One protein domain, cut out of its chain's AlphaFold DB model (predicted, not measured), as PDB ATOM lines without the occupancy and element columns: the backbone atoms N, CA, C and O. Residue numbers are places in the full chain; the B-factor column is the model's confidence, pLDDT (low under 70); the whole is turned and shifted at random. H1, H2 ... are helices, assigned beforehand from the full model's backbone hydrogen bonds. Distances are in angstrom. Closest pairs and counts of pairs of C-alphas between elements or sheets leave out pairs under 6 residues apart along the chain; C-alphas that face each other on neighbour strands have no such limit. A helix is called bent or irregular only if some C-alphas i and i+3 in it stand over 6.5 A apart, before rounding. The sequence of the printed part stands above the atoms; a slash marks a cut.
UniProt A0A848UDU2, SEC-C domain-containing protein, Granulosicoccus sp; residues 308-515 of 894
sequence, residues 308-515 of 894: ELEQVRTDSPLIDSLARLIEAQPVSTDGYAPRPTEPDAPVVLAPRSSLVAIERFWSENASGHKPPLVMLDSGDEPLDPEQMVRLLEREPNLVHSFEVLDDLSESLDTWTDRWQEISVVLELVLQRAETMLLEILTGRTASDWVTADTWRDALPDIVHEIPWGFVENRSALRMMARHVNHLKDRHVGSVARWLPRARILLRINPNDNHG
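AT A GLANCE: This is residues 308 to 515 of the 894 residues of the protein "SEC-C domain-containing protein" of Granulosicoccus sp (UniProt A0A848UDU2). The longest helix, H7, runs through the core with H6 folded back along it, and H2 and H4 complete a four-helix bundle beside them. H8 crosses H7, H9 folds back along H8, and H3 packs on H5 with residues 358 to 362. The printed part has 208 residues with nine named helices, H1 to H9, and no named strand: all helix. It is compact, with a radius of gyration of the C-alphas of 16.5 A and spans of 44 by 40 by 31 A.

HOW THE PARTS SIT: H7, residues 419 to 442, forms a helical hairpin with H6, residues 402 to 414, at a shallow tilt of 12 degrees; their closest C-alphas, Ser 409 and Leu 426, are 6.0 A apart. With residues 425 to 432 alone, H7 touches H2, residues 317 to 328, at 17 degrees, the same way; closest C-alphas Ala 323 and Val 425, 6.9 A. H4, residues 385 to 394, touches H2; closest C-alphas Leu 322 and Val 389, 6.2 A. H8, residues 474 to 488, touches H7 at a steep tilt of 51 degrees; closest C-alphas Leu 430 and His 483, 5.7 A. H9, residues 495 to 508, forms a hairpin with H8; closest C-alphas Leu 487 and Trp 498, 5.0 A. H1, residues 308 to 315, touches H7 at its residues 421 to 425 alone; closest C-alphas Val 312 and Glu 421, 5.7 A. H3, residues 353 to 365, touches H5, residues 396 to 400; closest C-alphas Ile 358 and Leu 398, 6.5 A. Every O i to N i+4 pair is within hydrogen-bond range in H1, H2, H4, H7 and H8, against 8 of 9 in H3, 7 of 9 in H6, 8 of 10 in H9 and 0 of 1 in H5, where 2 of 2 O i to N i+3 pairs are.

IN THESE COORDINATES: H7 runs 33.5 A from C-alpha 419 at (8.212, 39.946, -46.670) to C-alpha 442 at (-15.682, 39.784, -23.219). H8 is 20.7 A long. H6, 19.9 A, and H9, 19.8 A, are only just irregular: C-alphas 410 and 413 are 6.8 A apart, C-alphas 497 and 500 6.6 A. H1 begins at (-2.708, 41.455, -51.114).

THE WHOLE: The farthest C-alphas, Asp 315 and Glu 342, are 49.3 A apart, and the printed part has no cut. The links H2 to H3, H3 to H4 and H7 to H8 are long. Of 26 residues with pLDDT under 70, 445 to 453 are the longest run.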
ATOM      1  N   GLU A 308      -4.062  41.992 -51.250       57.09
ATOM      2  CA  GLU A 308      -2.708  41.455 -51.114       57.09
ATOM      3  C   GLU A 308      -2.762  39.962 -50.755       57.09
ATOM      4  O   GLU A 308      -2.078  39.169 -51.396       57.09
ATOM      5  N   LEU A 309      -3.655  39.550 -49.842       59.78
ATOM      6  CA  LEU A 309      -3.865  38.138 -49.495       59.78
ATOM      7  C   LEU A 309      -4.191  37.286 -50.733       59.78
ATOM      8  O   LEU A 309      -3.533  36.277 -50.958       59.78
ATOM      9  N   GLU A 310      -5.145  37.698 -51.572       62.91
ATOM     10  CA  GLU A 310      -5.535  36.935 -52.772       62.91
ATOM     11  C   GLU A 310      -4.408  36.808 -53.815       62.91
ATOM     12  O   GLU A 310      -4.272  35.770 -54.474       62.91
ATOM     13  N   GLN A 311      -3.549  37.826 -53.940       64.56
ATOM     14  CA  GLN A 311      -2.360  37.729 -54.788       64.56
ATOM     15  C   GLN A 311      -1.352  36.721 -54.212       64.56
ATOM     16  O   GLN A 311      -0.866  35.855 -54.936       64.56
ATOM     17  N   VAL A 312      -1.086  36.783 -52.907       69.12
ATOM     18  CA  VAL A 312      -0.143  35.884 -52.221       69.12
ATOM     19  C   VAL A 312      -0.631  34.429 -52.227       69.12
ATOM     20  O   VAL A 312       0.160  33.516 -52.462       69.12
ATOM     21  N   ARG A 313      -1.940  34.191 -52.059       75.19
ATOM     22  CA  ARG A 313      -2.563  32.857 -52.198       75.19
ATOM     23  C   ARG A 313      -2.333  32.248 -53.579       75.19
ATOM     24  O   ARG A 313      -2.118  31.044 -53.699       75.19
ATOM     25  N   THR A 314      -2.375  33.076 -54.622       76.06
ATOM     26  CA  THR A 314      -2.126  32.637 -56.004       76.06
ATOM     27  C   THR A 314      -0.660  32.242 -56.212       76.06
ATOM     28  O   THR A 314      -0.370  31.286 -56.930       76.06
ATOM     29  N   ASP A 315       0.258  32.960 -55.563       76.88
ATOM     30  CA  ASP A 315       1.705  32.805 -55.714       76.88
ATOM     31  C   ASP A 315       2.324  31.714 -54.814       76.88
ATOM     32  O   ASP A 315       3.398  31.203 -55.139       76.88
ATOM     33  N   SER A 316       1.685  31.353 -53.692       82.50
ATOM     34  CA  SER A 316       2.205  30.388 -52.710       82.50
ATOM     35  C   SER A 316       1.129  29.389 -52.241       82.50
ATOM     36  O   SER A 316       0.308  29.711 -51.376       82.50
ATOM     37  N   PRO A 317       1.148  28.133 -52.743       86.06
ATOM     38  CA  PRO A 317       0.171  27.104 -52.367       86.06
ATOM     39  C   PRO A 317       0.161  26.759 -50.873       86.06
ATOM     40  O   PRO A 317      -0.883  26.408 -50.327       86.06
ATOM     41  N   LEU A 318       1.317  26.860 -50.206       86.50
ATOM     42  CA  LEU A 318       1.446  26.570 -48.779       86.50
ATOM     43  C   LEU A 318       0.743  27.638 -47.928       86.50
ATOM     44  O   LEU A 318       0.011  27.309 -46.992       86.50
ATOM     45  N   ILE A 319       0.920  28.907 -48.302       86.44
ATOM     46  CA  ILE A 319       0.230  30.039 -47.682       86.44
ATOM     47  C   ILE A 319      -1.279  29.946 -47.916       86.44
ATOM     48  O   ILE A 319      -2.044  30.117 -46.970       86.44
ATOM     49  N   ASP A 320      -1.720  29.632 -49.136       87.62
ATOM     50  CA  ASP A 320      -3.147  29.464 -49.419       87.62
ATOM     51  C   ASP A 320      -3.775  28.318 -48.610       87.62
ATOM     52  O   ASP A 320      -4.880  28.473 -48.089       87.62
ATOM     53  N   SER A 321      -3.072  27.193 -48.430       90.19
ATOM     54  CA  SER A 321      -3.541  26.129 -47.535       90.19
ATOM     55  C   SER A 321      -3.644  26.594 -46.077       90.19
ATOM     56  O   SER A 321      -4.689  26.366 -45.469       90.19
ATOM     57  N   LEU A 322      -2.643  27.293 -45.521       91.12
ATOM     58  CA  LEU A 322      -2.736  27.842 -44.157       91.12
ATOM     59  C   LEU A 322      -3.901  28.835 -44.018       91.12
ATOM     60  O   LEU A 322      -4.693  28.724 -43.080       91.12
ATOM     61  N   ALA A 323      -4.045  29.767 -44.964       89.50
ATOM     62  CA  ALA A 323      -5.132  30.742 -44.966       89.50
ATOM     63  C   ALA A 323      -6.500  30.045 -45.004       89.50
ATOM     64  O   ALA A 323      -7.341  30.302 -44.143       89.50
ATOM     65  N   ARG A 324      -6.691  29.076 -45.915       90.75
ATOM     66  CA  ARG A 324      -7.921  28.269 -45.991       90.75
ATOM     67  C   ARG A 324      -8.206  27.499 -44.701       90.75
ATOM     68  O   ARG A 324      -9.370  27.390 -44.332       90.75
ATOM     69  N   LEU A 325      -7.193  26.971 -44.011       93.12
ATOM     70  CA  LEU A 325      -7.380  26.239 -42.751       93.12
ATOM     71  C   LEU A 325      -7.858  27.156 -41.615       93.12
ATOM     72  O   LEU A 325      -8.748  26.766 -40.862       93.12
ATOM     73  N   ILE A 326      -7.328  28.380 -41.523       91.75
ATOM     74  CA  ILE A 326      -7.756  29.376 -40.524       91.75
ATOM     75  C   ILE A 326      -9.155  29.923 -40.851       91.75
ATOM     76  O   ILE A 326      -9.990  30.037 -39.956       91.75
ATOM     77  N   GLU A 327      -9.421  30.242 -42.123       88.00
ATOM     78  CA  GLU A 327     -10.707  30.776 -42.601       88.00
ATOM     79  C   GLU A 327     -11.853  29.752 -42.513       88.00
ATOM     80  O   GLU A 327     -12.998  30.126 -42.254       88.00
ATOM     81  N   ALA A 328     -11.573  28.460 -42.728       91.31
ATOM     82  CA  ALA A 328     -12.593  27.410 -42.736       91.31
ATOM     83  C   ALA A 328     -13.107  27.029 -41.340       91.31
ATOM     84  O   ALA A 328     -14.210  26.488 -41.232       91.31
ATOM     85  N   GLN A 329     -12.335  27.285 -40.279       90.44
ATOM     86  CA  GLN A 329     -12.775  27.022 -38.909       90.44
ATOM     87  C   GLN A 329     -13.466  28.262 -38.321       90.44
ATOM     88  O   GLN A 329     -12.871  29.344 -38.328       90.44
ATOM     89  N   PRO A 330     -14.673  28.147 -37.730       89.50
ATOM     90  CA  PRO A 330     -15.238  29.240 -36.935       89.50
ATOM     91  C   PRO A 330     -14.295  29.569 -35.771       89.50
ATOM     92  O   PRO A 330     -13.472  28.738 -35.394       89.50
ATOM     93  N   VAL A 331     -14.391  30.756 -35.171       88.88
ATOM     94  CA  VAL A 331     -13.700  30.998 -33.892       88.88
ATOM     95  C   VAL A 331     -14.411  30.189 -32.797       88.88
ATOM     96  O   VAL A 331     -15.634  30.063 -32.810       88.88
ATOM     97  N   SER A 332     -13.640  29.578 -31.900       89.62
ATOM     98  CA  SER A 332     -14.136  28.934 -30.678       89.62
ATOM     99  C   SER A 332     -13.050  29.000 -29.616       89.62
ATOM    100  O   SER A 332     -11.860  28.863 -29.915       89.62
ATOM    101  N   THR A 333     -13.492  29.179 -28.377       90.56
ATOM    102  CA  THR A 333     -12.668  29.240 -27.170       90.56
ATOM    103  C   THR A 333     -13.027  28.122 -26.182       90.56
ATOM    104  O   THR A 333     -12.589  28.146 -25.032       90.56
ATOM    105  N   ASP A 334     -13.818  27.126 -26.607       88.50
ATOM    106  CA  ASP A 334     -14.323  26.028 -25.760       88.50
ATOM    107  C   ASP A 334     -13.206  25.157 -25.164       88.50
ATOM    108  O   ASP A 334     -13.393  24.499 -24.134       88.50
ATOM    109  N   GLY A 335     -12.033  25.172 -25.803       86.25
ATOM    110  CA  GLY A 335     -10.812  24.524 -25.335       86.25
ATOM    111  C   GLY A 335     -10.215  25.134 -24.064       86.25
ATOM    112  O   GLY A 335      -9.403  24.468 -23.433       86.25
ATOM    113  N   TYR A 336     -10.628  26.332 -23.642       91.19
ATOM    114  CA  TYR A 336     -10.075  27.031 -22.476       91.19
ATOM    115  C   TYR A 336     -11.011  27.028 -21.262       91.19
ATOM    116  O   TYR A 336     -12.235  26.870 -21.368       91.19
ATOM    117  N   ALA A 337     -10.439  27.184 -20.066       82.75
ATOM    118  CA  ALA A 337     -11.205  27.445 -18.849       82.75
ATOM    119  C   ALA A 337     -12.179  28.631 -19.057       82.75
ATOM    120  O   ALA A 337     -11.828  29.604 -19.727       82.75
ATOM    121  N   PRO A 338     -13.421  28.558 -18.540       77.25
ATOM    122  CA  PRO A 338     -14.371  29.652 -18.695       77.25
ATOM    123  C   PRO A 338     -13.879  30.894 -17.944       77.25
ATOM    124  O   PRO A 338     -13.224  30.787 -16.906       77.25
ATOM    125  N   ARG A 339     -14.248  32.075 -18.450       78.25
ATOM    126  CA  ARG A 339     -13.999  33.364 -17.794       78.25
ATOM    127  C   ARG A 339     -14.451  33.319 -16.313       78.25
ATOM    128  O   ARG A 339     -15.575  32.873 -16.061       78.25
ATOM    129  N   PRO A 340     -13.632  33.787 -15.348       82.62
ATOM    130  CA  PRO A 340     -14.008  33.832 -13.937       82.62
ATOM    131  C   PRO A 340     -15.304  34.613 -13.694       82.62
ATOM    132  O   PRO A 340     -15.560  35.636 -14.327       82.62
ATOM    133  N   THR A 341     -16.114  34.150 -12.741       81.19
ATOM    134  CA  THR A 341     -17.347  34.841 -12.322       81.19
ATOM    135  C   THR A 341     -17.090  36.008 -11.370       81.19
ATOM    136  O   THR A 341     -17.934  36.891 -11.242       81.19
ATOM    137  N   GLU A 342     -15.946  36.008 -10.685       84.69
ATOM    138  CA  GLU A 342     -15.521  37.068  -9.769       84.69
ATOM    139  C   GLU A 342     -14.841  38.200 -10.561       84.69
ATOM    140  O   GLU A 342     -13.863  37.919 -11.254       84.69
ATOM    141  N   PRO A 343     -15.317  39.463 -10.488       74.94
ATOM    142  CA  PRO A 343     -14.833  40.550 -11.349       74.94
ATOM    143  C   PRO A 343     -13.323  40.811 -11.293       74.94
ATOM    144  O   PRO A 343     -12.732  41.131 -12.320       74.94
ATOM    145  N   ASP A 344     -12.723  40.647 -10.112       80.00
ATOM    146  CA  ASP A 344     -11.310  40.945  -9.849       80.00
ATOM    147  C   ASP A 344     -10.395  39.715 -10.015       80.00
ATOM    148  O   ASP A 344      -9.174  39.824  -9.908       80.00
ATOM    149  N   ALA A 345     -10.959  38.527 -10.273       86.44
ATOM    150  CA  ALA A 345     -10.168  37.313 -10.441       86.44
ATOM    151  C   ALA A 345      -9.438  37.316 -11.802       86.44
ATOM    152  O   ALA A 345     -10.073  37.577 -12.835       86.44
ATOM    153  N   PRO A 346      -8.130  36.996 -11.840       88.44
ATOM    154  CA  PRO A 346      -7.378  36.924 -13.084       88.44
ATOM    155  C   PRO A 346      -7.835  35.742 -13.943       88.44
ATOM    156  O   PRO A 346      -8.143  34.658 -13.446       88.44
ATOM    157  N   VAL A 347      -7.818  35.935 -15.258       91.62
ATOM    158  CA  VAL A 347      -7.973  34.862 -16.238       91.62
ATOM    159  C   VAL A 347      -6.651  34.099 -16.343       91.62
ATOM    160  O   VAL A 347      -5.587  34.673 -16.598       91.62
ATOM    161  N   VAL A 348      -6.741  32.781 -16.179       92.00
ATOM    162  CA  VAL A 348      -5.687  31.825 -16.528       92.00
ATOM    163  C   VAL A 348      -6.188  31.029 -17.725       92.00
ATOM    164  O   VAL A 348      -7.227  30.374 -17.641       92.00
ATOM    165  N   LEU A 349      -5.460  31.083 -18.838       93.00
ATOM    166  CA  LEU A 349      -5.785  30.409 -20.098       93.00
ATOM    167  C   LEU A 349      -5.460  28.905 -20.042       93.00
ATOM    168  O   LEU A 349      -4.853  28.344 -20.947       93.00
ATOM    169  N   ALA A 350      -5.869  28.243 -18.960       88.25
ATOM    170  CA  ALA A 350      -5.636  26.822 -18.757       88.25
ATOM    171  C   ALA A 350      -6.414  25.992 -19.803       88.25
ATOM    172  O   ALA A 350      -7.639  26.158 -19.922       88.25
ATOM    173  N   PRO A 351      -5.744  25.094 -20.549       89.56
ATOM    174  CA  PRO A 351      -6.398  24.244 -21.532       89.56
ATOM    175  C   PRO A 351      -7.238  23.155 -20.846       89.56
ATOM    176  O   PRO A 351      -6.831  22.524 -19.868       89.56
ATOM    177  N   ARG A 352      -8.433  22.898 -21.380       89.94
ATOM    178  CA  ARG A 352      -9.272  21.749 -21.012       89.94
ATOM    179  C   ARG A 352      -8.713  20.470 -21.626       89.94
ATOM    180  O   ARG A 352      -7.955  20.505 -22.589       89.94
ATOM    181  N   SER A 353      -9.164  19.318 -21.133       81.12
ATOM    182  CA  SER A 353      -8.726  17.995 -21.602       81.12
ATOM    183  C   SER A 353      -8.849  17.769 -23.117       81.12
ATOM    184  O   SER A 353      -8.036  17.039 -23.678       81.12
ATOM    185  N   SER A 354      -9.820  18.399 -23.785       83.00
ATOM    186  CA  SER A 354      -9.954  18.388 -25.249       83.00
ATOM    187  C   SER A 354      -8.809  19.116 -25.959       83.00
ATOM    188  O   SER A 354      -8.303  18.620 -26.961       83.00
ATOM    189  N   LEU A 355      -8.380  20.262 -25.425       89.75
ATOM    190  CA  LEU A 355      -7.305  21.077 -25.986       89.75
ATOM    191  C   LEU A 355      -5.926  20.478 -25.667       89.75
ATOM    192  O   LEU A 355      -5.113  20.313 -26.569       89.75
ATOM    193  N   VAL A 356      -5.723  20.002 -24.431       89.62
ATOM    194  CA  VAL A 356      -4.502  19.283 -24.007       89.62
ATOM    195  C   VAL A 356      -4.189  18.086 -24.914       89.62
ATOM    196  O   VAL A 356      -3.022  17.782 -25.161       89.62
ATOM    197  N   ALA A 357      -5.211  17.385 -25.415       88.00
ATOM    198  CA  ALA A 357      -5.021  16.246 -26.310       88.00
ATOM    199  C   ALA A 357      -4.451  16.657 -27.681       88.00
ATOM    200  O   ALA A 357      -3.548  15.986 -28.184       88.00
ATOM    201  N   ILE A 358      -4.938  17.757 -28.268       90.25
ATOM    202  CA  ILE A 358      -4.456  18.238 -29.573       90.25
ATOM    203  C   ILE A 358      -3.140  19.022 -29.453       90.25
ATOM    204  O   ILE A 358      -2.271  18.875 -30.308       90.25
ATOM    205  N   GLU A 359      -2.921  19.754 -28.359       91.12
ATOM    206  CA  GLU A 359      -1.632  20.399 -28.057       91.12
ATOM    207  C   GLU A 359      -0.521  19.365 -27.835       91.12
ATOM    208  O   GLU A 359       0.600  19.547 -28.309       91.12
ATOM    209  N   ARG A 360      -0.837  18.222 -27.209       90.69
ATOM    210  CA  ARG A 360       0.095  17.091 -27.136       90.69
ATOM    211  C   ARG A 360       0.433  16.556 -28.525       90.69
ATOM    212  O   ARG A 360       1.614  16.441 -28.839       90.69
ATOM    213  N   PHE A 361      -0.580  16.293 -29.356       90.75
ATOM    214  CA  PHE A 361      -0.381  15.854 -30.741       90.75
ATOM    215  C   PHE A 361       0.520  16.822 -31.525       90.75
ATOM    216  O   PHE A 361       1.413  16.363 -32.235       90.75
ATOM    217  N   TRP A 362       0.353  18.137 -31.349       92.44
ATOM    218  CA  TRP A 362       1.271  19.134 -31.904       92.44
ATOM    219  C   TRP A 362       2.694  18.955 -31.368       92.44
ATOM    220  O   TRP A 362       3.593  18.684 -32.153       92.44
ATOM    221  N   SER A 363       2.900  18.996 -30.047       88.12
ATOM    222  CA  SER A 363       4.239  18.917 -29.434       88.12
ATOM    223  C   SER A 363       5.013  17.624 -29.740       88.12
ATOM    224  O   SER A 363       6.237  17.638 -29.814       88.12
ATOM    225  N   GLU A 364       4.313  16.504 -29.949       88.75
ATOM    226  CA  GLU A 364       4.915  15.216 -30.322       88.75
ATOM    227  C   GLU A 364       5.336  15.166 -31.801       88.75
ATOM    228  O   GLU A 364       6.159  14.331 -32.178       88.75
ATOM    229  N   ASN A 365       4.764  16.029 -32.650       85.44
ATOM    230  CA  ASN A 365       4.960  16.019 -34.102       85.44
ATOM    231  C   ASN A 365       5.578  17.319 -34.656       85.44
ATOM    232  O   ASN A 365       5.902  17.349 -35.840       85.44
ATOM    233  N   ALA A 366       5.751  18.364 -33.844       78.25
ATOM    234  CA  ALA A 366       6.355  19.648 -34.185       78.25
ATOM    235  C   ALA A 366       7.276  20.100 -33.035       78.25
ATOM    236  O   ALA A 366       6.825  20.592 -32.001       78.25
ATOM    237  N   SER A 367       8.584  19.902 -33.211       59.81
ATOM    238  CA  SER A 367       9.594  20.073 -32.157       59.81
ATOM    239  C   SER A 367      10.238  21.465 -32.183       59.81
ATOM    240  O   SER A 367      11.346  21.617 -32.692       59.81
ATOM    241  N   GLY A 368       9.561  22.473 -31.630       64.31
ATOM    242  CA  GLY A 368      10.106  23.824 -31.423       64.31
ATOM    243  C   GLY A 368      10.253  24.159 -29.935       64.31
ATOM    244  O   GLY A 368       9.460  23.690 -29.115       64.31
ATOM    245  N   HIS A 369      11.244  24.972 -29.560       71.19
ATOM    246  CA  HIS A 369      11.294  25.554 -28.214       71.19
ATOM    247  C   HIS A 369      10.537  26.885 -28.185       71.19
ATOM    248  O   HIS A 369      10.628  27.685 -29.108       71.19
ATOM    249  N   LYS A 370       9.826  27.157 -27.089       80.44
ATOM    250  CA  LYS A 370       9.113  28.428 -26.902       80.44
ATOM    251  C   LYS A 370      10.089  29.570 -26.586       80.44
ATOM    252  O   LYS A 370      11.018  29.350 -25.800       80.44
ATOM    253  N   PRO A 371       9.841  30.808 -27.059       81.44
ATOM    254  CA  PRO A 371      10.686  31.948 -26.732       81.44
ATOM    255  C   PRO A 371      10.813  32.169 -25.220       81.44
ATOM    256  O   PRO A 371       9.793  32.206 -24.510       81.44
ATOM    257  N   PRO A 372      12.043  32.345 -24.703       75.50
ATOM    258  CA  PRO A 372      12.278  32.486 -23.278       75.50
ATOM    259  C   PRO A 372      11.792  33.849 -22.781       75.50
ATOM    260  O   PRO A 372      12.122  34.894 -23.341       75.50
ATOM    261  N   LEU A 373      11.070  33.851 -21.657       83.00
ATOM    262  CA  LEU A 373      10.545  35.073 -21.040       83.00
ATOM    263  C   LEU A 373       9.762  35.918 -22.072       83.00
ATOM    264  O   LEU A 373       8.926  35.390 -22.795       83.00
ATOM    265  N   VAL A 374      10.007  37.228 -22.105       83.19
ATOM    266  CA  VAL A 374       9.281  38.233 -22.904       83.19
ATOM    267  C   VAL A 374       9.773  38.337 -24.355       83.19
ATOM    268  O   VAL A 374       9.430  39.289 -25.057       83.19
ATOM    269  N   MET A 375      10.625  37.408 -24.792       82.56
ATOM    270  CA  MET A 375      11.121  37.369 -26.164       82.56
ATOM    271  C   MET A 375       9.998  36.965 -27.126       82.56
ATOM    272  O   MET A 375       9.085  36.222 -26.764       82.56
ATOM    273  N   LEU A 376      10.084  37.463 -28.362       84.31
ATOM    274  CA  LEU A 376       9.155  37.147 -29.456       84.31
ATOM    275  C   LEU A 376       9.752  36.149 -30.462       84.31
ATOM    276  O   LEU A 376       9.156  35.949 -31.513       84.31
ATOM    277  N   ASP A 377      10.907  35.569 -30.147       77.00
ATOM    278  CA  ASP A 377      11.696  34.629 -30.950       77.00
ATOM    279  C   ASP A 377      12.523  33.768 -29.975       77.00
ATOM    280  O   ASP A 377      13.062  34.294 -28.989       77.00
ATOM    281  N   SER A 378      12.555  32.457 -30.195       73.19
ATOM    282  CA  SER A 378      13.356  31.481 -29.450       73.19
ATOM    283  C   SER A 378      14.839  31.532 -29.817       73.19
ATOM    284  O   SER A 378      15.685  31.280 -28.954       73.19
ATOM    285  N   GLY A 379      15.163  31.914 -31.054       68.94
ATOM    286  CA  GLY A 379      16.506  31.852 -31.624       68.94
ATOM    287  C   GLY A 379      16.965  30.435 -31.996       68.94
ATOM    288  O   GLY A 379      18.154  30.250 -32.268       68.94
ATOM    289  N   ASP A 380      16.056  29.457 -31.982       70.81
ATOM    290  CA  ASP A 380      16.290  28.083 -32.433       70.81
ATOM    291  C   ASP A 380      15.929  27.902 -33.922       70.81
ATOM    292  O   ASP A 380      15.539  28.844 -34.612       70.81
ATOM    293  N   GLU A 381      16.112  26.690 -34.454       72.19
ATOM    294  CA  GLU A 381      15.726  26.370 -35.832       72.19
ATOM    295  C   GLU A 381      14.185  26.303 -35.944       72.19
ATOM    296  O   GLU A 381      13.562  25.520 -35.220       72.19
ATOM    297  N   PRO A 382      13.550  27.128 -36.801       74.25
ATOM    298  CA  PRO A 382      12.095  27.194 -36.895       74.25
ATOM    299  C   PRO A 382      11.502  25.934 -37.532       74.25
ATOM    300  O   PRO A 382      12.160  25.216 -38.287       74.25
ATOM    301  N   LEU A 383      10.231  25.674 -37.226       80.44
ATOM    302  CA  LEU A 383       9.517  24.474 -37.662       80.44
ATOM    303  C   LEU A 383       9.387  24.399 -39.193       80.44
ATOM    304  O   LEU A 383       9.216  25.424 -39.852       80.44
ATOM    305  N   ASP A 384       9.381  23.178 -39.749       85.81
ATOM    306  CA  ASP A 384       9.146  22.957 -41.184       85.81
ATOM    307  C   ASP A 384       7.764  23.516 -41.598       85.81
ATOM    308  O   ASP A 384       6.732  23.024 -41.114       85.81
ATOM    309  N   PRO A 385       7.722  24.507 -42.513       87.56
ATOM    310  CA  PRO A 385       6.490  25.090 -43.034       87.56
ATOM    311  C   PRO A 385       5.488  24.047 -43.543       87.56
ATOM    312  O   PRO A 385       4.289  24.128 -43.258       87.56
ATOM    313  N   GLU A 386       5.963  23.020 -44.255       89.19
ATOM    314  CA  GLU A 386       5.082  21.988 -44.795       89.19
ATOM    315  C   GLU A 386       4.554  21.044 -43.707       89.19
ATOM    316  O   GLU A 386       3.400  20.616 -43.760       89.19
ATOM    317  N   GLN A 387       5.376  20.701 -42.710       90.00
ATOM    318  CA  GLN A 387       4.982  19.861 -41.576       90.00
ATOM    319  C   GLN A 387       3.866  20.513 -40.771       90.00
ATOM    320  O   GLN A 387       2.877  19.845 -40.475       90.00
ATOM    321  N   MET A 388       3.972  21.813 -40.488       90.75
ATOM    322  CA  MET A 388       2.925  22.551 -39.781       90.75
ATOM    323  C   MET A 388       1.596  22.528 -40.541       90.75
ATOM    324  O   MET A 388       0.572  22.182 -39.952       90.75
ATOM    325  N   VAL A 389       1.597  22.801 -41.853       93.25
ATOM    326  CA  VAL A 389       0.367  22.720 -42.665       93.25
ATOM    327  C   VAL A 389      -0.190  21.293 -42.694       93.25
ATOM    328  O   VAL A 389      -1.378  21.116 -42.443       93.25
ATOM    329  N   ARG A 390       0.645  20.259 -42.875       93.69
ATOM    330  CA  ARG A 390       0.206  18.846 -42.829       93.69
ATOM    331  C   ARG A 390      -0.427  18.451 -41.487       93.69
ATOM    332  O   ARG A 390      -1.340  17.624 -41.463       93.69
ATOM    333  N   LEU A 391       0.045  19.006 -40.369       94.38
ATOM    334  CA  LEU A 391      -0.541  18.765 -39.044       94.38
ATOM    335  C   LEU A 391      -1.886  19.483 -38.882       94.38
ATOM    336  O   LEU A 391      -2.835  18.864 -38.403       94.38
ATOM    337  N   LEU A 392      -1.998  20.729 -39.351       94.56
ATOM    338  CA  LEU A 392      -3.250  21.497 -39.364       94.56
ATOM    339  C   LEU A 392      -4.313  20.878 -40.289       94.56
ATOM    340  O   LEU A 392      -5.490  20.865 -39.944       94.56
ATOM    341  N   GLU A 393      -3.923  20.319 -41.438       95.00
ATOM    342  CA  GLU A 393      -4.831  19.567 -42.322       95.00
ATOM    343  C   GLU A 393      -5.363  18.289 -41.655       95.00
ATOM    344  O   GLU A 393      -6.500  17.881 -41.904       95.00
ATOM    345  N   ARG A 394      -4.548  17.650 -40.806       95.25
ATOM    346  CA  ARG A 394      -4.898  16.409 -40.101       95.25
ATOM    347  C   ARG A 394      -5.738  16.644 -38.846       95.25
ATOM    348  O   ARG A 394      -6.606  15.821 -38.560       95.25
ATOM    349  N   GLU A 395      -5.485  17.723 -38.113       94.81
ATOM    350  CA  GLU A 395      -6.253  18.131 -36.933       94.81
ATOM    351  C   GLU A 395      -6.585  19.633 -37.006       94.81
ATOM    352  O   GLU A 395      -5.897  20.459 -36.399       94.81
ATOM    353  N   PRO A 396      -7.645  20.024 -37.740       94.12
ATOM    354  CA  PRO A 396      -7.980  21.432 -37.935       94.12
ATOM    355  C   PRO A 396      -8.301  22.189 -36.645       94.12
ATOM    356  O   PRO A 396      -8.178  23.409 -36.626       94.12
ATOM    357  N   ASN A 397      -8.654  21.506 -35.547       92.44
ATOM    358  CA  ASN A 397      -8.920  22.170 -34.267       92.44
ATOM    359  C   ASN A 397      -7.670  22.836 -33.658       92.44
ATOM    360  O   ASN A 397      -7.791  23.661 -32.753       92.44
ATOM    361  N   LEU A 398      -6.469  22.531 -34.161       94.31
ATOM    362  CA  LEU A 398      -5.213  23.161 -33.744       94.31
ATOM    363  C   LEU A 398      -5.215  24.698 -33.903       94.31
ATOM    364  O   LEU A 398      -4.584  25.381 -33.101       94.31
ATOM    365  N   VAL A 399      -5.996  25.273 -34.836       94.69
ATOM    366  CA  VAL A 399      -6.152  26.745 -34.990       94.69
ATOM    367  C   VAL A 399      -6.949  27.421 -33.855       94.69
ATOM    368  O   VAL A 399      -7.289  28.605 -33.945       94.69
ATOM    369  N   HIS A 400      -7.285  26.667 -32.803       94.06
ATOM    370  CA  HIS A 400      -7.903  27.136 -31.560       94.06
ATOM    371  C   HIS A 400      -6.956  27.084 -30.350       94.06
ATOM    372  O   HIS A 400      -7.385  27.392 -29.239       94.06
ATOM    373  N   SER A 401      -5.686  26.713 -30.539       94.94
ATOM    374  CA  SER A 401      -4.665  26.775 -29.490       94.94
ATOM    375  C   SER A 401      -3.790  28.017 -29.655       94.94
ATOM    376  O   SER A 401      -3.169  28.215 -30.700       94.94
ATOM    377  N   PHE A 402      -3.673  28.826 -28.600       94.94
ATOM    378  CA  PHE A 402      -2.661  29.881 -28.527       94.94
ATOM    379  C   PHE A 402      -1.234  29.328 -28.594       94.94
ATOM    380  O   PHE A 402      -0.374  30.023 -29.114       94.94
ATOM    381  N   GLU A 403      -0.968  28.104 -28.124       91.88
ATOM    382  CA  GLU A 403       0.362  27.493 -28.246       91.88
ATOM    383  C   GLU A 403       0.731  27.264 -29.714       91.88
ATOM    384  O   GLU A 403       1.812  27.657 -30.147       91.88
ATOM    385  N   VAL A 404      -0.189  26.693 -30.493       93.44
ATOM    386  CA  VAL A 404       0.024  26.418 -31.922       93.44
ATOM    387  C   VAL A 404       0.118  27.713 -32.730       93.44
ATOM    388  O   VAL A 404       0.982  27.851 -33.592       93.44
ATOM    389  N   LEU A 405      -0.762  28.680 -32.461       94.12
ATOM    390  CA  LEU A 405      -0.762  29.968 -33.160       94.12
ATOM    391  C   LEU A 405       0.493  30.812 -32.827       94.12
ATOM    392  O   LEU A 405       0.978  31.559 -33.683       94.12
ATOM    393  N   ASP A 406       1.059  30.667 -31.625       92.50
ATOM    394  CA  ASP A 406       2.350  31.256 -31.242       92.50
ATOM    395  C   ASP A 406       3.499  30.592 -32.030       92.50
ATOM    396  O   ASP A 406       4.299  31.301 -32.632       92.50
ATOM    397  N   ASP A 407       3.525  29.263 -32.174       91.00
ATOM    398  CA  ASP A 407       4.558  28.566 -32.974       91.00
ATOM    399  C   ASP A 407       4.481  28.896 -34.476       91.00
ATOM    400  O   ASP A 407       5.505  29.111 -35.137       91.00
ATOM    401  N   LEU A 408       3.261  28.991 -35.018       91.06
ATOM    402  CA  LEU A 408       3.014  29.419 -36.398       91.06
ATOM    403  C   LEU A 408       3.496  30.855 -36.626       91.06
ATOM    404  O   LEU A 408       4.232  31.112 -37.575       91.06
ATOM    405  N   SER A 409       3.111  31.792 -35.751       90.19
ATOM    406  CA  SER A 409       3.493  33.207 -35.893       90.19
ATOM    407  C   SER A 409       4.984  33.479 -35.678       90.19
ATOM    408  O   SER A 409       5.461  34.525 -36.106       90.19
ATOM    409  N   GLU A 410       5.716  32.556 -35.053       87.00
ATOM    410  CA  GLU A 410       7.181  32.578 -34.975       87.00
ATOM    411  C   GLU A 410       7.825  32.080 -36.263       87.00
ATOM    412  O   GLU A 410       8.704  32.725 -36.827       87.00
ATOM    413  N   SER A 411       7.355  30.932 -36.748       86.94
ATOM    414  CA  SER A 411       7.989  30.237 -37.864       86.94
ATOM    415  C   SER A 411       7.689  30.886 -39.219       86.94
ATOM    416  O   SER A 411       8.414  30.638 -40.174       86.94
ATOM    417  N   LEU A 412       6.644  31.719 -39.333       85.62
ATOM    418  CA  LEU A 412       6.231  32.351 -40.596       85.62
ATOM    419  C   LEU A 412       7.344  33.149 -41.301       85.62
ATOM    420  O   LEU A 412       7.362  33.174 -42.533       85.62
ATOM    421  N   ASP A 413       8.290  33.735 -40.561       75.62
ATOM    422  CA  ASP A 413       9.420  34.494 -41.126       75.62
ATOM    423  C   ASP A 413      10.364  33.637 -42.005       75.62
ATOM    424  O   ASP A 413      11.160  34.195 -42.761       75.62
ATOM    425  N   THR A 414      10.280  32.298 -41.964       78.50
ATOM    426  CA  THR A 414      11.079  31.393 -42.822       78.50
ATOM    427  C   THR A 414      10.304  30.729 -43.956       78.50
ATOM    428  O   THR A 414      10.888  29.977 -44.737       78.50
ATOM    429  N   TRP A 415       9.005  31.010 -44.106       79.81
ATOM    430  CA  TRP A 415       8.174  30.368 -45.135       79.81
ATOM    431  C   TRP A 415       8.438  30.921 -46.545       79.81
ATOM    432  O   TRP A 415       8.122  30.261 -47.534       79.81
ATOM    433  N   THR A 416       8.976  32.141 -46.659       72.00
ATOM    434  CA  THR A 416       9.255  32.820 -47.935       72.00
ATOM    435  C   THR A 416      10.154  34.039 -47.719       72.00
ATOM    436  O   THR A 416       9.956  34.796 -46.777       72.00
ATOM    437  N   ASP A 417      11.100  34.303 -48.627       72.31
ATOM    438  CA  ASP A 417      11.919  35.531 -48.596       72.31
ATOM    439  C   ASP A 417      11.099  36.808 -48.906       72.31
ATOM    440  O   ASP A 417      11.592  37.937 -48.790       72.31
ATOM    441  N   ARG A 418       9.846  36.660 -49.361       70.25
ATOM    442  CA  ARG A 418       8.971  37.776 -49.739       70.25
ATOM    443  C   ARG A 418       8.206  38.291 -48.522       70.25
ATOM    444  O   ARG A 418       7.103  37.849 -48.223       70.25
ATOM    445  N   TRP A 419       8.773  39.302 -47.867       68.00
ATOM    446  CA  TRP A 419       8.212  39.946 -46.670       68.00
ATOM    447  C   TRP A 419       6.719  40.336 -46.777       68.00
ATOM    448  O   TRP A 419       5.989  40.209 -45.797       68.00
ATOM    449  N   GLN A 420       6.233  40.760 -47.952       64.81
ATOM    450  CA  GLN A 420       4.808  41.073 -48.161       64.81
ATOM    451  C   GLN A 420       3.898  39.856 -47.927       64.81
ATOM    452  O   GLN A 420       2.805  39.995 -47.388       64.81
ATOM    453  N   GLU A 421       4.358  38.664 -48.308       69.69
ATOM    454  CA  GLU A 421       3.609  37.416 -48.153       69.69
ATOM    455  C   GLU A 421       3.515  37.004 -46.690       69.69
ATOM    456  O   GLU A 421       2.420  36.746 -46.190       69.69
ATOM    457  N   ILE A 422       4.662  37.022 -45.997       75.50
ATOM    458  CA  ILE A 422       4.739  36.790 -44.552       75.50
ATOM    459  C   ILE A 422       3.780  37.741 -43.845       75.50
ATOM    460  O   ILE A 422       2.959  37.306 -43.045       75.50
ATOM    461  N   SER A 423       3.855  39.034 -44.171       79.06
ATOM    462  CA  SER A 423       3.114  40.077 -43.472       79.06
ATOM    463  C   SER A 423       1.610  39.813 -43.442       79.06
ATOM    464  O   SER A 423       0.983  39.907 -42.390       79.06
ATOM    465  N   VAL A 424       1.015  39.489 -44.589       76.44
ATOM    466  CA  VAL A 424      -0.443  39.361 -44.703       76.44
ATOM    467  C   VAL A 424      -0.963  38.099 -44.002       76.44
ATOM    468  O   VAL A 424      -2.009  38.140 -43.352       76.44
ATOM    469  N   VAL A 425      -0.211  36.998 -44.070       84.38
ATOM    470  CA  VAL A 425      -0.547  35.724 -43.404       84.38
ATOM    471  C   VAL A 425      -0.316  35.801 -41.899       84.38
ATOM    472  O   VAL A 425      -1.126  35.303 -41.115       84.38
ATOM    473  N   LEU A 426       0.760  36.466 -41.487       88.44
ATOM    474  CA  LEU A 426       1.061  36.738 -40.090       88.44
ATOM    475  C   LEU A 426      -0.064  37.560 -39.456       88.44
ATOM    476  O   LEU A 426      -0.512  37.210 -38.366       88.44
ATOM    477  N   GLU A 427      -0.602  38.576 -40.142       87.25
ATOM    478  CA  GLU A 427      -1.762  39.295 -39.608       87.25
ATOM    479  C   GLU A 427      -3.002  38.395 -39.475       87.25
ATOM    480  O   GLU A 427      -3.684  38.483 -38.461       87.25
ATOM    481  N   LEU A 428      -3.269  37.479 -40.414       88.44
ATOM    482  CA  LEU A 428      -4.386  36.524 -40.300       88.44
ATOM    483  C   LEU A 428      -4.260  35.629 -39.047       88.44
ATOM    484  O   LEU A 428      -5.229  35.459 -38.302       88.44
ATOM    485  N   VAL A 429      -3.059  35.107 -38.768       93.31
ATOM    486  CA  VAL A 429      -2.761  34.316 -37.554       93.31
ATOM    487  C   VAL A 429      -2.917  35.161 -36.281       93.31
ATOM    488  O   VAL A 429      -3.486  34.708 -35.285       93.31
ATOM    489  N   LEU A 430      -2.458  36.414 -36.302       92.88
ATOM    490  CA  LEU A 430      -2.513  37.318 -35.149       92.88
ATOM    491  C   LEU A 430      -3.931  37.860 -34.883       92.88
ATOM    492  O   LEU A 430      -4.320  38.001 -33.722       92.88
ATOM    493  N   GLN A 431      -4.733  38.098 -35.923       89.25
ATOM    494  CA  GLN A 431      -6.158  38.438 -35.826       89.25
ATOM    495  C   GLN A 431      -6.986  37.273 -35.277       89.25
ATOM    496  O   GLN A 431      -7.888  37.495 -34.465       89.25
ATOM    497  N   ARG A 432      -6.669  36.026 -35.664       92.44
ATOM    498  CA  ARG A 432      -7.294  34.816 -35.103       92.44
ATOM    499  C   ARG A 432      -7.116  34.771 -33.584       92.44
ATOM    500  O   ARG A 432      -8.104  34.653 -32.859       92.44
ATOM    501  N   ALA A 433      -5.883  34.954 -33.113       94.06
ATOM    502  CA  ALA A 433      -5.570  34.997 -31.687       94.06
ATOM    503  C   ALA A 433      -6.185  36.212 -30.966       94.06
ATOM    504  O   ALA A 433      -6.751  36.040 -29.887       94.06
ATOM    505  N   GLU A 434      -6.148  37.416 -31.554       91.62
ATOM    506  CA  GLU A 434      -6.838  38.595 -30.998       91.62
ATOM    507  C   GLU A 434      -8.333  38.301 -30.795       91.62
ATOM    508  O   GLU A 434      -8.870  38.546 -29.715       91.62
ATOM    509  N   THR A 435      -8.994  37.712 -31.793       90.19
ATOM    510  CA  THR A 435     -10.434  37.414 -31.745       90.19
ATOM    511  C   THR A 435     -10.772  36.397 -30.656       90.19
ATOM    512  O   THR A 435     -11.686  36.633 -29.868       90.19
ATOM    513  N   MET A 436     -10.005  35.305 -30.555       92.88
ATOM    514  CA  MET A 436     -10.153  34.307 -29.483       92.88
ATOM    515  C   MET A 436      -9.951  34.923 -28.092       92.88
ATOM    516  O   MET A 436     -10.697  34.633 -27.158       92.88
ATOM    517  N   LEU A 437      -8.948  35.791 -27.942       92.12
ATOM    518  CA  LEU A 437      -8.636  36.427 -26.665       92.12
ATOM    519  C   LEU A 437      -9.738  37.403 -26.238       92.12
ATOM    520  O   LEU A 437     -10.136  37.413 -25.073       92.12
ATOM    521  N   LEU A 438     -10.263  38.195 -27.177       88.06
ATOM    522  CA  LEU A 438     -11.392  39.093 -26.934       88.06
ATOM    523  C   LEU A 438     -12.682  38.323 -26.625       88.06
ATOM    524  O   LEU A 438     -13.435  38.755 -25.750       88.06
ATOM    525  N   GLU A 439     -12.912  37.167 -27.250       88.56
ATOM    526  CA  GLU A 439     -14.048  36.298 -26.935       88.56
ATOM    527  C   GLU A 439     -13.952  35.735 -25.507       88.56
ATOM    528  O   GLU A 439     -14.916  35.855 -24.750       88.56
ATOM    529  N   ILE A 440     -12.782  35.247 -25.073       89.50
ATOM    530  CA  ILE A 440     -12.553  34.811 -23.679       89.50
ATOM    531  C   ILE A 440     -12.757  35.968 -22.694       89.50
ATOM    532  O   ILE A 440     -13.400  35.808 -21.653       89.50
ATOM    533  N   LEU A 441     -12.222  37.149 -23.013       87.06
ATOM    534  CA  LEU A 441     -12.278  38.313 -22.130       87.06
ATOM    535  C   LEU A 441     -13.670  38.938 -22.038       87.06
ATOM    536  O   LEU A 441     -14.031  39.415 -20.965       87.06
ATOM    537  N   THR A 442     -14.456  38.962 -23.117       83.88
ATOM    538  CA  THR A 442     -15.682  39.784 -23.219       83.88
ATOM    539  C   THR A 442     -16.951  39.015 -23.594       83.88
ATOM    540  O   THR A 442     -18.048  39.565 -23.486       83.88
ATOM    541  N   GLY A 443     -16.833  37.759 -24.029       83.12
ATOM    542  CA  GLY A 443     -17.934  36.989 -24.616       83.12
ATOM    543  C   GLY A 443     -18.366  37.490 -26.000       83.12
ATOM    544  O   GLY A 443     -19.505  37.244 -26.402       83.12
ATOM    545  N   ARG A 444     -17.515  38.250 -26.707       78.06
ATOM    546  CA  ARG A 444     -17.790  38.801 -28.044       78.06
ATOM    547  C   ARG A 444     -16.565  38.714 -28.954       78.06
ATOM    548  O   ARG A 444     -15.446  38.948 -28.520       78.06
ATOM    549  N   THR A 445     -16.815  38.469 -30.237       67.69
ATOM    550  CA  THR A 445     -15.802  38.289 -31.294       67.69
ATOM    551  C   THR A 445     -15.554  39.535 -32.160       67.69
ATOM    552  O   THR A 445     -14.716  39.508 -33.053       67.69
ATOM    553  N   ALA A 446     -16.284  40.635 -31.946       57.72
ATOM    554  CA  ALA A 446     -16.134  41.852 -32.752       57.72
ATOM    555  C   ALA A 446     -14.908  42.680 -32.326       57.72
ATOM    556  O   ALA A 446     -14.602  42.747 -31.138       57.72
ATOM    557  N   SER A 447     -14.264  43.376 -33.267       51.34
ATOM    558  CA  SER A 447     -13.128  44.280 -33.008       51.34
ATOM    559  C   SER A 447     -13.492  45.775 -33.063       51.34
ATOM    560  O   SER A 447     -12.723  46.610 -32.588       51.34
ATOM    561  N   ASP A 448     -14.681  46.134 -33.558       51.59
ATOM    562  CA  ASP A 448     -15.109  47.532 -33.771       51.59
ATOM    563  C   ASP A 448     -15.145  48.386 -32.484       51.59
ATOM    564  O   ASP A 448     -14.892  49.594 -32.506       51.59
ATOM    565  N   TRP A 449     -15.430  47.760 -31.338       59.72
ATOM    566  CA  TRP A 449     -15.548  48.425 -30.031       59.72
ATOM    567  C   TRP A 449     -14.200  48.705 -29.351       59.72
ATOM    568  O   TRP A 449     -14.161  49.385 -28.329       59.72
ATOM    569  N   VAL A 450     -13.093  48.208 -29.909       61.81
ATOM    570  CA  VAL A 450     -11.732  48.397 -29.373       61.81
ATOM    571  C   VAL A 450     -11.261  49.859 -29.519       61.81
ATOM    572  O   VAL A 450     -10.262  50.276 -28.929       61.81
ATOM    573  N   THR A 451     -11.996  50.673 -30.283       62.50
ATOM    574  CA  THR A 451     -11.764  52.113 -30.418       62.50
ATOM    575  C   THR A 451     -12.320  52.904 -29.228       62.50
ATOM    576  O   THR A 451     -13.418  52.658 -28.741       62.50
ATOM    577  N   ALA A 452     -11.550  53.889 -28.765       65.12
ATOM    578  CA  ALA A 452     -11.972  54.847 -27.748       65.12
ATOM    579  C   ALA A 452     -11.260  56.188 -27.971       65.12
ATOM    580  O   ALA A 452     -10.081  56.218 -28.350       65.12
ATOM    581  N   ASP A 453     -11.980  57.287 -27.750       69.69
ATOM    582  CA  ASP A 453     -11.563  58.643 -28.119       69.69
ATOM    583  C   ASP A 453     -10.359  59.112 -27.292       69.69
ATOM    584  O   ASP A 453      -9.408  59.690 -27.829       69.69
ATOM    585  N   THR A 454     -10.354  58.816 -25.991       80.62
ATOM    586  CA  THR A 454      -9.295  59.157 -25.029       80.62
ATOM    587  C   THR A 454      -8.727  57.903 -24.367       80.62
ATOM    588  O   THR A 454      -9.361  56.848 -24.368       80.62
ATOM    589  N   TRP A 455      -7.535  57.991 -23.771       83.75
ATOM    590  CA  TRP A 455      -6.943  56.892 -22.990       83.75
ATOM    591  C   TRP A 455      -7.708  56.616 -21.689       83.75
ATOM    592  O   TRP A 455      -7.678  55.503 -21.177       83.75
ATOM    593  N   ARG A 456      -8.422  57.621 -21.168       76.69
ATOM    594  CA  ARG A 456      -9.185  57.526 -19.913       76.69
ATOM    595  C   ARG A 456     -10.514  56.803 -20.046       76.69
ATOM    596  O   ARG A 456     -11.090  56.432 -19.029       76.69
ATOM    597  N   ASP A 457     -11.018  56.655 -21.265       80.44
ATOM    598  CA  ASP A 457     -12.262  55.931 -21.491       80.44
ATOM    599  C   ASP A 457     -12.074  54.475 -21.020       80.44
ATOM    600  O   ASP A 457     -11.002  53.884 -21.188       80.44
ATOM    601  N   ALA A 458     -13.091  53.868 -20.415       67.94
ATOM    602  CA  ALA A 458     -13.015  52.442 -20.124       67.94
ATOM    603  C   ALA A 458     -13.018  51.668 -21.451       67.94
ATOM    604  O   ALA A 458     -13.841  51.965 -22.314       67.94
ATOM    605  N   LEU A 459     -12.145  50.665 -21.605       79.12
ATOM    606  CA  LEU A 459     -12.358  49.639 -22.629       79.12
ATOM    607  C   LEU A 459     -13.608  48.841 -22.216       79.12
ATOM    608  O   LEU A 459     -13.588  48.252 -21.130       79.12
ATOM    609  N   PRO A 460     -14.696  48.839 -23.011       70.56
ATOM    610  CA  PRO A 460     -15.915  48.119 -22.659       70.56
ATOM    611  C   PRO A 460     -15.652  46.637 -22.380       70.56
ATOM    612  O   PRO A 460     -14.848  46.003 -23.054       70.56
ATOM    613  N   ASP A 461     -16.345  46.085 -21.386       75.38
ATOM    614  CA  ASP A 461     -16.415  44.651 -21.066       75.38
ATOM    615  C   ASP A 461     -15.090  43.916 -20.702       75.38
ATOM    616  O   ASP A 461     -15.159  42.789 -20.198       75.38
ATOM    617  N   ILE A 462     -13.909  44.552 -20.820       84.50
ATOM    618  CA  ILE A 462     -12.618  44.066 -20.279       84.50
ATOM    619  C   ILE A 462     -12.451  44.501 -18.814       84.50
ATOM    620  O   ILE A 462     -11.955  45.591 -18.502       84.50
ATOM    621  N   VAL A 463     -12.820  43.606 -17.896       81.88
ATOM    622  CA  VAL A 463     -12.599  43.783 -16.446       81.88
ATOM    623  C   VAL A 463     -11.478  42.908 -15.876       81.88
ATOM    624  O   VAL A 463     -10.770  43.379 -14.989       81.88
ATOM    625  N   HIS A 464     -11.251  41.710 -16.424       86.25
ATOM    626  CA  HIS A 464     -10.226  40.784 -15.928       86.25
ATOM    627  C   HIS A 464      -8.836  41.075 -16.494       86.25
ATOM    628  O   HIS A 464      -8.682  41.520 -17.634       86.25
ATOM    629  N   GLU A 465      -7.828  40.731 -15.702       91.75
ATOM    630  CA  GLU A 465      -6.425  40.703 -16.101       91.75
ATOM    631  C   GLU A 465      -6.013  39.297 -16.551       91.75
ATOM    632  O   GLU A 465      -6.604  38.299 -16.145       91.75
ATOM    633  N   ILE A 466      -4.968  39.220 -17.370       93.31
ATOM    634  CA  ILE A 466      -4.279  38.005 -17.812       93.31
ATOM    635  C   ILE A 466      -2.817  38.167 -17.362       93.31
ATOM    636  O   ILE A 466      -2.003  38.732 -18.097       93.31
ATOM    637  N   PRO A 467      -2.456  37.746 -16.134       91.19
ATOM    638  CA  PRO A 467      -1.121  37.986 -15.603       91.19
ATOM    639  C   PRO A 467      -0.069  37.122 -16.300       91.19
ATOM    640  O   PRO A 467      -0.228  35.906 -16.410       91.19
ATOM    641  N   TRP A 468       1.051  37.738 -16.680       93.00
ATOM    642  CA  TRP A 468       2.211  37.080 -17.305       93.00
ATOM    643  C   TRP A 468       2.890  35.988 -16.443       93.00
ATOM    644  O   TRP A 468       3.668  35.171 -16.945       93.00
ATOM    645  N   GLY A 469       2.631  35.983 -15.130       88.31
ATOM    646  CA  GLY A 469       3.203  35.008 -14.195       88.31
ATOM    647  C   GLY A 469       2.815  33.563 -14.521       88.31
ATOM    648  O   GLY A 469       3.676  32.683 -14.466       88.31
ATOM    649  N   PHE A 470       1.562  33.347 -14.931       90.50
ATOM    650  CA  PHE A 470       1.050  32.055 -15.389       90.50
ATOM    651  C   PHE A 470       1.669  31.691 -16.741       90.50
ATOM    652  O   PHE A 470       1.737  32.528 -17.644       90.50
ATOM    653  N   VAL A 471       2.148  30.456 -16.884       89.00
ATOM    654  CA  VAL A 471       2.836  30.001 -18.106       89.00
ATOM    655  C   VAL A 471       1.836  29.883 -19.255       89.00
ATOM    656  O   VAL A 471       2.118  30.335 -20.359       89.00
ATOM    657  N   GLU A 472       0.638  29.402 -18.935       91.25
ATOM    658  CA  GLU A 472      -0.544  29.241 -19.784       91.25
ATOM    659  C   GLU A 472      -0.967  30.551 -20.470       91.25
ATOM    660  O   GLU A 472      -1.527  30.552 -21.561       91.25
ATOM    661  N   ASN A 473      -0.672  31.694 -19.844       93.88
ATOM    662  CA  ASN A 473      -1.015  33.012 -20.370       93.88
ATOM    663  C   ASN A 473       0.012  33.550 -21.384       93.88
ATOM    664  O   ASN A 473      -0.284  34.506 -22.107       93.88
ATOM    665  N   ARG A 474       1.232  32.999 -21.425       92.50
ATOM    666  CA  ARG A 474       2.362  33.634 -22.125       92.50
ATOM    667  C   ARG A 474       2.169  33.677 -23.626       92.50
ATOM    668  O   ARG A 474       2.375  34.739 -24.199       92.50
ATOM    669  N   SER A 475       1.732  32.584 -24.238       92.75
ATOM    670  CA  SER A 475       1.587  32.476 -25.692       92.75
ATOM    671  C   SER A 475       0.545  33.468 -26.222       92.75
ATOM    672  O   SER A 475       0.843  34.259 -27.113       92.75
ATOM    673  N   ALA A 476      -0.619  33.595 -25.571       94.75
ATOM    674  CA  ALA A 476      -1.613  34.618 -25.920       94.75
ATOM    675  C   ALA A 476      -1.093  36.063 -25.745       94.75
ATOM    676  O   ALA A 476      -1.303  36.921 -26.608       94.75
ATOM    677  N   LEU A 477      -0.382  36.351 -24.647       95.25
ATOM    678  CA  LEU A 477       0.202  37.676 -24.400       95.25
ATOM    679  C   LEU A 477       1.351  38.005 -25.370       95.25
ATOM    680  O   LEU A 477       1.507  39.165 -25.761       95.25
ATOM    681  N   ARG A 478       2.142  37.003 -25.769       94.25
ATOM    682  CA  ARG A 478       3.216  37.117 -26.763       94.25
ATOM    683  C   ARG A 478       2.640  37.349 -28.153       94.25
ATOM    684  O   ARG A 478       3.105  38.250 -28.842       94.25
ATOM    685  N   MET A 479       1.572  36.643 -28.523       94.25
ATOM    686  CA  MET A 479       0.834  36.890 -29.762       94.25
ATOM    687  C   MET A 479       0.252  38.305 -29.813       94.25
ATOM    688  O   MET A 479       0.437  38.997 -30.810       94.25
ATOM    689  N   MET A 480      -0.352  38.810 -28.730       94.12
ATOM    690  CA  MET A 480      -0.781  40.216 -28.677       94.12
ATOM    691  C   MET A 480       0.398  41.190 -28.814       94.12
ATOM    692  O   MET A 480       0.280  42.204 -29.503       94.12
ATOM    693  N   ALA A 481       1.557  40.888 -28.221       94.38
ATOM    694  CA  ALA A 481       2.770  41.684 -28.402       94.38
ATOM    695  C   ALA A 481       3.295  41.633 -29.854       94.38
ATOM    696  O   ALA A 481       3.628  42.680 -30.416       94.38
ATOM    697  N   ARG A 482       3.322  40.457 -30.496       93.25
ATOM    698  CA  ARG A 482       3.634  40.305 -31.926       93.25
ATOM    699  C   ARG A 482       2.656  41.122 -32.775       93.25
ATOM    700  O   ARG A 482       3.110  41.886 -33.619       93.25
ATOM    701  N   HIS A 483       1.356  41.090 -32.477       92.25
ATOM    702  CA  HIS A 483       0.331  41.854 -33.200       92.25
ATOM    703  C   HIS A 483       0.514  43.372 -33.081       92.25
ATOM    704  O   HIS A 483       0.473  44.080 -34.089       92.25
ATOM    705  N   VAL A 484       0.809  43.887 -31.882       92.19
ATOM    706  CA  VAL A 484       1.127  45.313 -31.697       92.19
ATOM    707  C   VAL A 484       2.381  45.711 -32.475       92.19
ATOM    708  O   VAL A 484       2.391  46.768 -33.102       92.19
ATOM    709  N   ASN A 485       3.441  44.898 -32.455       90.31
ATOM    710  CA  ASN A 485       4.669  45.212 -33.188       90.31
ATOM    711  C   ASN A 485       4.491  45.129 -34.706       90.31
ATOM    712  O   ASN A 485       4.955  46.029 -35.405       90.31
ATOM    713  N   HIS A 486       3.770  44.123 -35.194       87.88
ATOM    714  CA  HIS A 486       3.425  43.944 -36.599       87.88
ATOM    715  C   HIS A 486       2.626  45.144 -37.139       87.88
ATOM    716  O   HIS A 486       3.061  45.816 -38.070       87.88
ATOM    717  N   LEU A 487       1.537  45.532 -36.463       83.75
ATOM    718  CA  LEU A 487       0.726  46.706 -36.826       83.75
ATOM    719  C   LEU A 487       1.418  48.061 -36.569       83.75
ATOM    720  O   LEU A 487       0.897  49.109 -36.962       83.75
ATOM    721  N   LYS A 488       2.560  48.076 -35.876       83.31
ATOM    722  CA  LYS A 488       3.404  49.267 -35.706       83.31
ATOM    723  C   LYS A 488       4.453  49.391 -36.804       83.31
ATOM    724  O   LYS A 488       4.995  50.485 -36.985       83.31
ATOM    725  N   ASP A 489       4.760  48.307 -37.512       77.19
ATOM    726  CA  ASP A 489       5.727  48.366 -38.592       77.19
ATOM    727  C   ASP A 489       5.271  49.350 -39.681       77.19
ATOM    728  O   ASP A 489       4.086  49.477 -40.004       77.19
ATOM    729  N   ARG A 490       6.243  50.091 -40.221       54.72
ATOM    730  CA  ARG A 490       6.014  51.192 -41.165       54.72
ATOM    731  C   ARG A 490       5.441  50.731 -42.499       54.72
ATOM    732  O   ARG A 490       4.874  51.561 -43.209       54.72
ATOM    733  N   HIS A 491       5.629  49.464 -42.843       52.81
ATOM    734  CA  HIS A 491       5.175  48.878 -44.092       52.81
ATOM    735  C   HIS A 491       3.748  48.316 -43.983       52.81
ATOM    736  O   HIS A 491       3.019  48.370 -44.967       52.81
ATOM    737  N   VAL A 492       3.322  47.867 -42.795       56.00
ATOM    738  CA  VAL A 492       1.999  47.250 -42.564       56.00
ATOM    739  C   VAL A 492       0.957  48.269 -42.100       56.00
ATOM    740  O   VAL A 492      -0.127  48.428 -42.668       56.00
ATOM    741  N   GLY A 493       1.251  48.948 -40.992       57.38
ATOM    742  CA  GLY A 493       0.197  49.424 -40.111       57.38
ATOM    743  C   GLY A 493       0.169  50.928 -39.896       57.38
ATOM    744  O   GLY A 493       0.869  51.715 -40.536       57.38
ATOM    745  N   SER A 494      -0.723  51.346 -39.004       69.62
ATOM    746  CA  SER A 494      -0.880  52.740 -38.604       69.62
ATOM    747  C   SER A 494      -1.149  52.830 -37.111       69.62
ATOM    748  O   SER A 494      -1.570  51.866 -36.471       69.62
ATOM    749  N   VAL A 495      -0.966  54.031 -36.566       74.50
ATOM    750  CA  VAL A 495      -1.283  54.348 -35.172       74.50
ATOM    751  C   VAL A 495      -2.716  53.949 -34.797       74.50
ATOM    752  O   VAL A 495      -2.904  53.394 -33.721       74.50
ATOM    753  N   ALA A 496      -3.718  54.138 -35.670       74.88
ATOM    754  CA  ALA A 496      -5.092  53.698 -35.374       74.88
ATOM    755  C   ALA A 496      -5.239  52.172 -35.282       74.88
ATOM    756  O   ALA A 496      -6.132  51.706 -34.582       74.88
ATOM    757  N   ARG A 497      -4.388  51.392 -35.962       80.50
ATOM    758  CA  ARG A 497      -4.445  49.926 -35.906       80.50
ATOM    759  C   ARG A 497      -3.790  49.407 -34.627       80.50
ATOM    760  O   ARG A 497      -4.451  48.692 -33.876       80.50
ATOM    761  N   TRP A 498      -2.542  49.796 -34.340       87.19
ATOM    762  CA  TRP A 498      -1.767  49.211 -33.230       87.19
ATOM    763  C   TRP A 498      -2.034  49.824 -31.852       87.19
ATOM    764  O   TRP A 498      -1.997  49.100 -30.858       87.19
ATOM    765  N   LEU A 499      -2.298  51.133 -31.755       86.56
ATOM    766  CA  LEU A 499      -2.457  51.810 -30.460       86.56
ATOM    767  C   LEU A 499      -3.629  51.242 -29.631       86.56
ATOM    768  O   LEU A 499      -3.441  51.042 -28.429       86.56
ATOM    769  N   PRO A 500      -4.791  50.896 -30.225       85.50
ATOM    770  CA  PRO A 500      -5.858  50.217 -29.493       85.50
ATOM    771  C   PRO A 500      -5.479  48.806 -29.005       85.50
ATOM    772  O   PRO A 500      -5.807  48.454 -27.874       85.50
ATOM    773  N   ARG A 501      -4.702  48.030 -29.779       88.81
ATOM    774  CA  ARG A 501      -4.185  46.716 -29.332       88.81
ATOM    775  C   ARG A 501      -3.200  46.857 -28.179       88.81
ATOM    776  O   ARG A 501      -3.274  46.102 -27.216       88.81
ATOM    777  N   ALA A 502      -2.315  47.853 -28.239       92.12
ATOM    778  CA  ALA A 502      -1.381  48.141 -27.154       92.12
ATOM    779  C   ALA A 502      -2.116  48.525 -25.860       92.12
ATOM    780  O   ALA A 502      -1.686  48.148 -24.775       92.12
ATOM    781  N   ARG A 503      -3.252  49.223 -25.971       90.25
ATOM    782  CA  ARG A 503      -4.131  49.535 -24.839       90.25
ATOM    783  C   ARG A 503      -4.813  48.299 -24.257       90.25
ATOM    784  O   ARG A 503      -4.817  48.170 -23.040       90.25
ATOM    785  N   ILE A 504      -5.334  47.385 -25.086       90.69
ATOM    786  CA  ILE A 504      -5.831  46.083 -24.601       90.69
ATOM    787  C   ILE A 504      -4.713  45.355 -23.854       90.69
ATOM    788  O   ILE A 504      -4.911  44.955 -22.712       90.69
ATOM    789  N   LEU A 505      -3.532  45.232 -24.467       93.19
ATOM    790  CA  LEU A 505      -2.400  44.502 -23.897       93.19
ATOM    791  C   LEU A 505      -1.949  45.080 -22.546       93.19
ATOM    792  O   LEU A 505      -1.708  44.316 -21.618       93.19
ATOM    793  N   LEU A 506      -1.896  46.408 -22.409       92.75
ATOM    794  CA  LEU A 506      -1.605  47.074 -21.133       92.75
ATOM    795  C   LEU A 506      -2.736  46.901 -20.108       92.75
ATOM    796  O   LEU A 506      -2.458  46.718 -18.928       92.75
ATOM    797  N   ARG A 507      -4.005  46.907 -20.542       90.62
ATOM    798  CA  ARG A 507      -5.167  46.715 -19.660       90.62
ATOM    799  C   ARG A 507      -5.253  45.297 -19.090       90.62
ATOM    800  O   ARG A 507      -5.683  45.151 -17.947       90.62
ATOM    801  N   ILE A 508      -4.896  44.281 -19.879       91.75
ATOM    802  CA  ILE A 508      -4.927  42.871 -19.455       91.75
ATOM    803  C   ILE A 508      -3.626  42.441 -18.779       91.75
ATOM    804  O   ILE A 508      -3.671  41.596 -17.895       91.75
ATOM    805  N   ASN A 509      -2.479  43.016 -19.145       93.19
ATOM    806  CA  ASN A 509      -1.199  42.746 -18.498       93.19
ATOM    807  C   ASN A 509      -0.622  44.037 -17.885       93.19
ATOM    808  O   ASN A 509       0.303  44.625 -18.457       93.19
ATOM    809  N   PRO A 510      -1.126  44.478 -16.714       88.88
ATOM    810  CA  PRO A 510      -0.750  45.759 -16.107       88.88
ATOM    811  C   PRO A 510       0.708  45.816 -15.637       88.88
ATOM    812  O   PRO A 510       1.243  46.894 -15.417       88.88
ATOM    813  N   ASN A 511       1.390  44.674 -15.500       89.56
ATOM    814  CA  ASN A 511       2.828  44.652 -15.218       89.56
ATOM    815  C   ASN A 511       3.682  45.029 -16.443       89.56
ATOM    816  O   ASN A 511       4.887  45.244 -16.301       89.56
ATOM    817  N   ASP A 512       3.076  45.088 -17.635       92.00
ATOM    818  CA  ASP A 512       3.693  45.477 -18.902       92.00
ATOM    819  C   ASP A 512       5.083  44.853 -19.120       92.00
ATOM    820  O   ASP A 512       6.101  45.530 -19.316       92.00
ATOM    821  N   ASN A 513       5.127  43.520 -19.061       91.44
ATOM    822  CA  ASN A 513       6.366  42.749 -19.172       91.44
ATOM    823  C   ASN A 513       7.098  42.993 -20.505       91.44
ATOM    824  O   ASN A 513       8.321  42.905 -20.555       91.44
ATOM    825  N   HIS A 514       6.362  43.347 -21.564       89.88
ATOM    826  CA  HIS A 514       6.905  43.654 -22.890       89.88
ATOM    827  C   HIS A 514       7.305  45.140 -23.083       89.88
ATOM    828  O   HIS A 514       7.881  45.479 -24.116       89.88
ATOM    829  N   GLY A 515       7.033  46.037 -22.125       90.06
ATOM    830  CA  GLY A 515       7.487  47.437 -22.154       90.06
ATOM    831  C   GLY A 515       6.681  48.399 -23.044       90.06
ATOM    832  O   GLY A 515       7.186  49.458 -23.440       90.06
TER     833      GLY A 515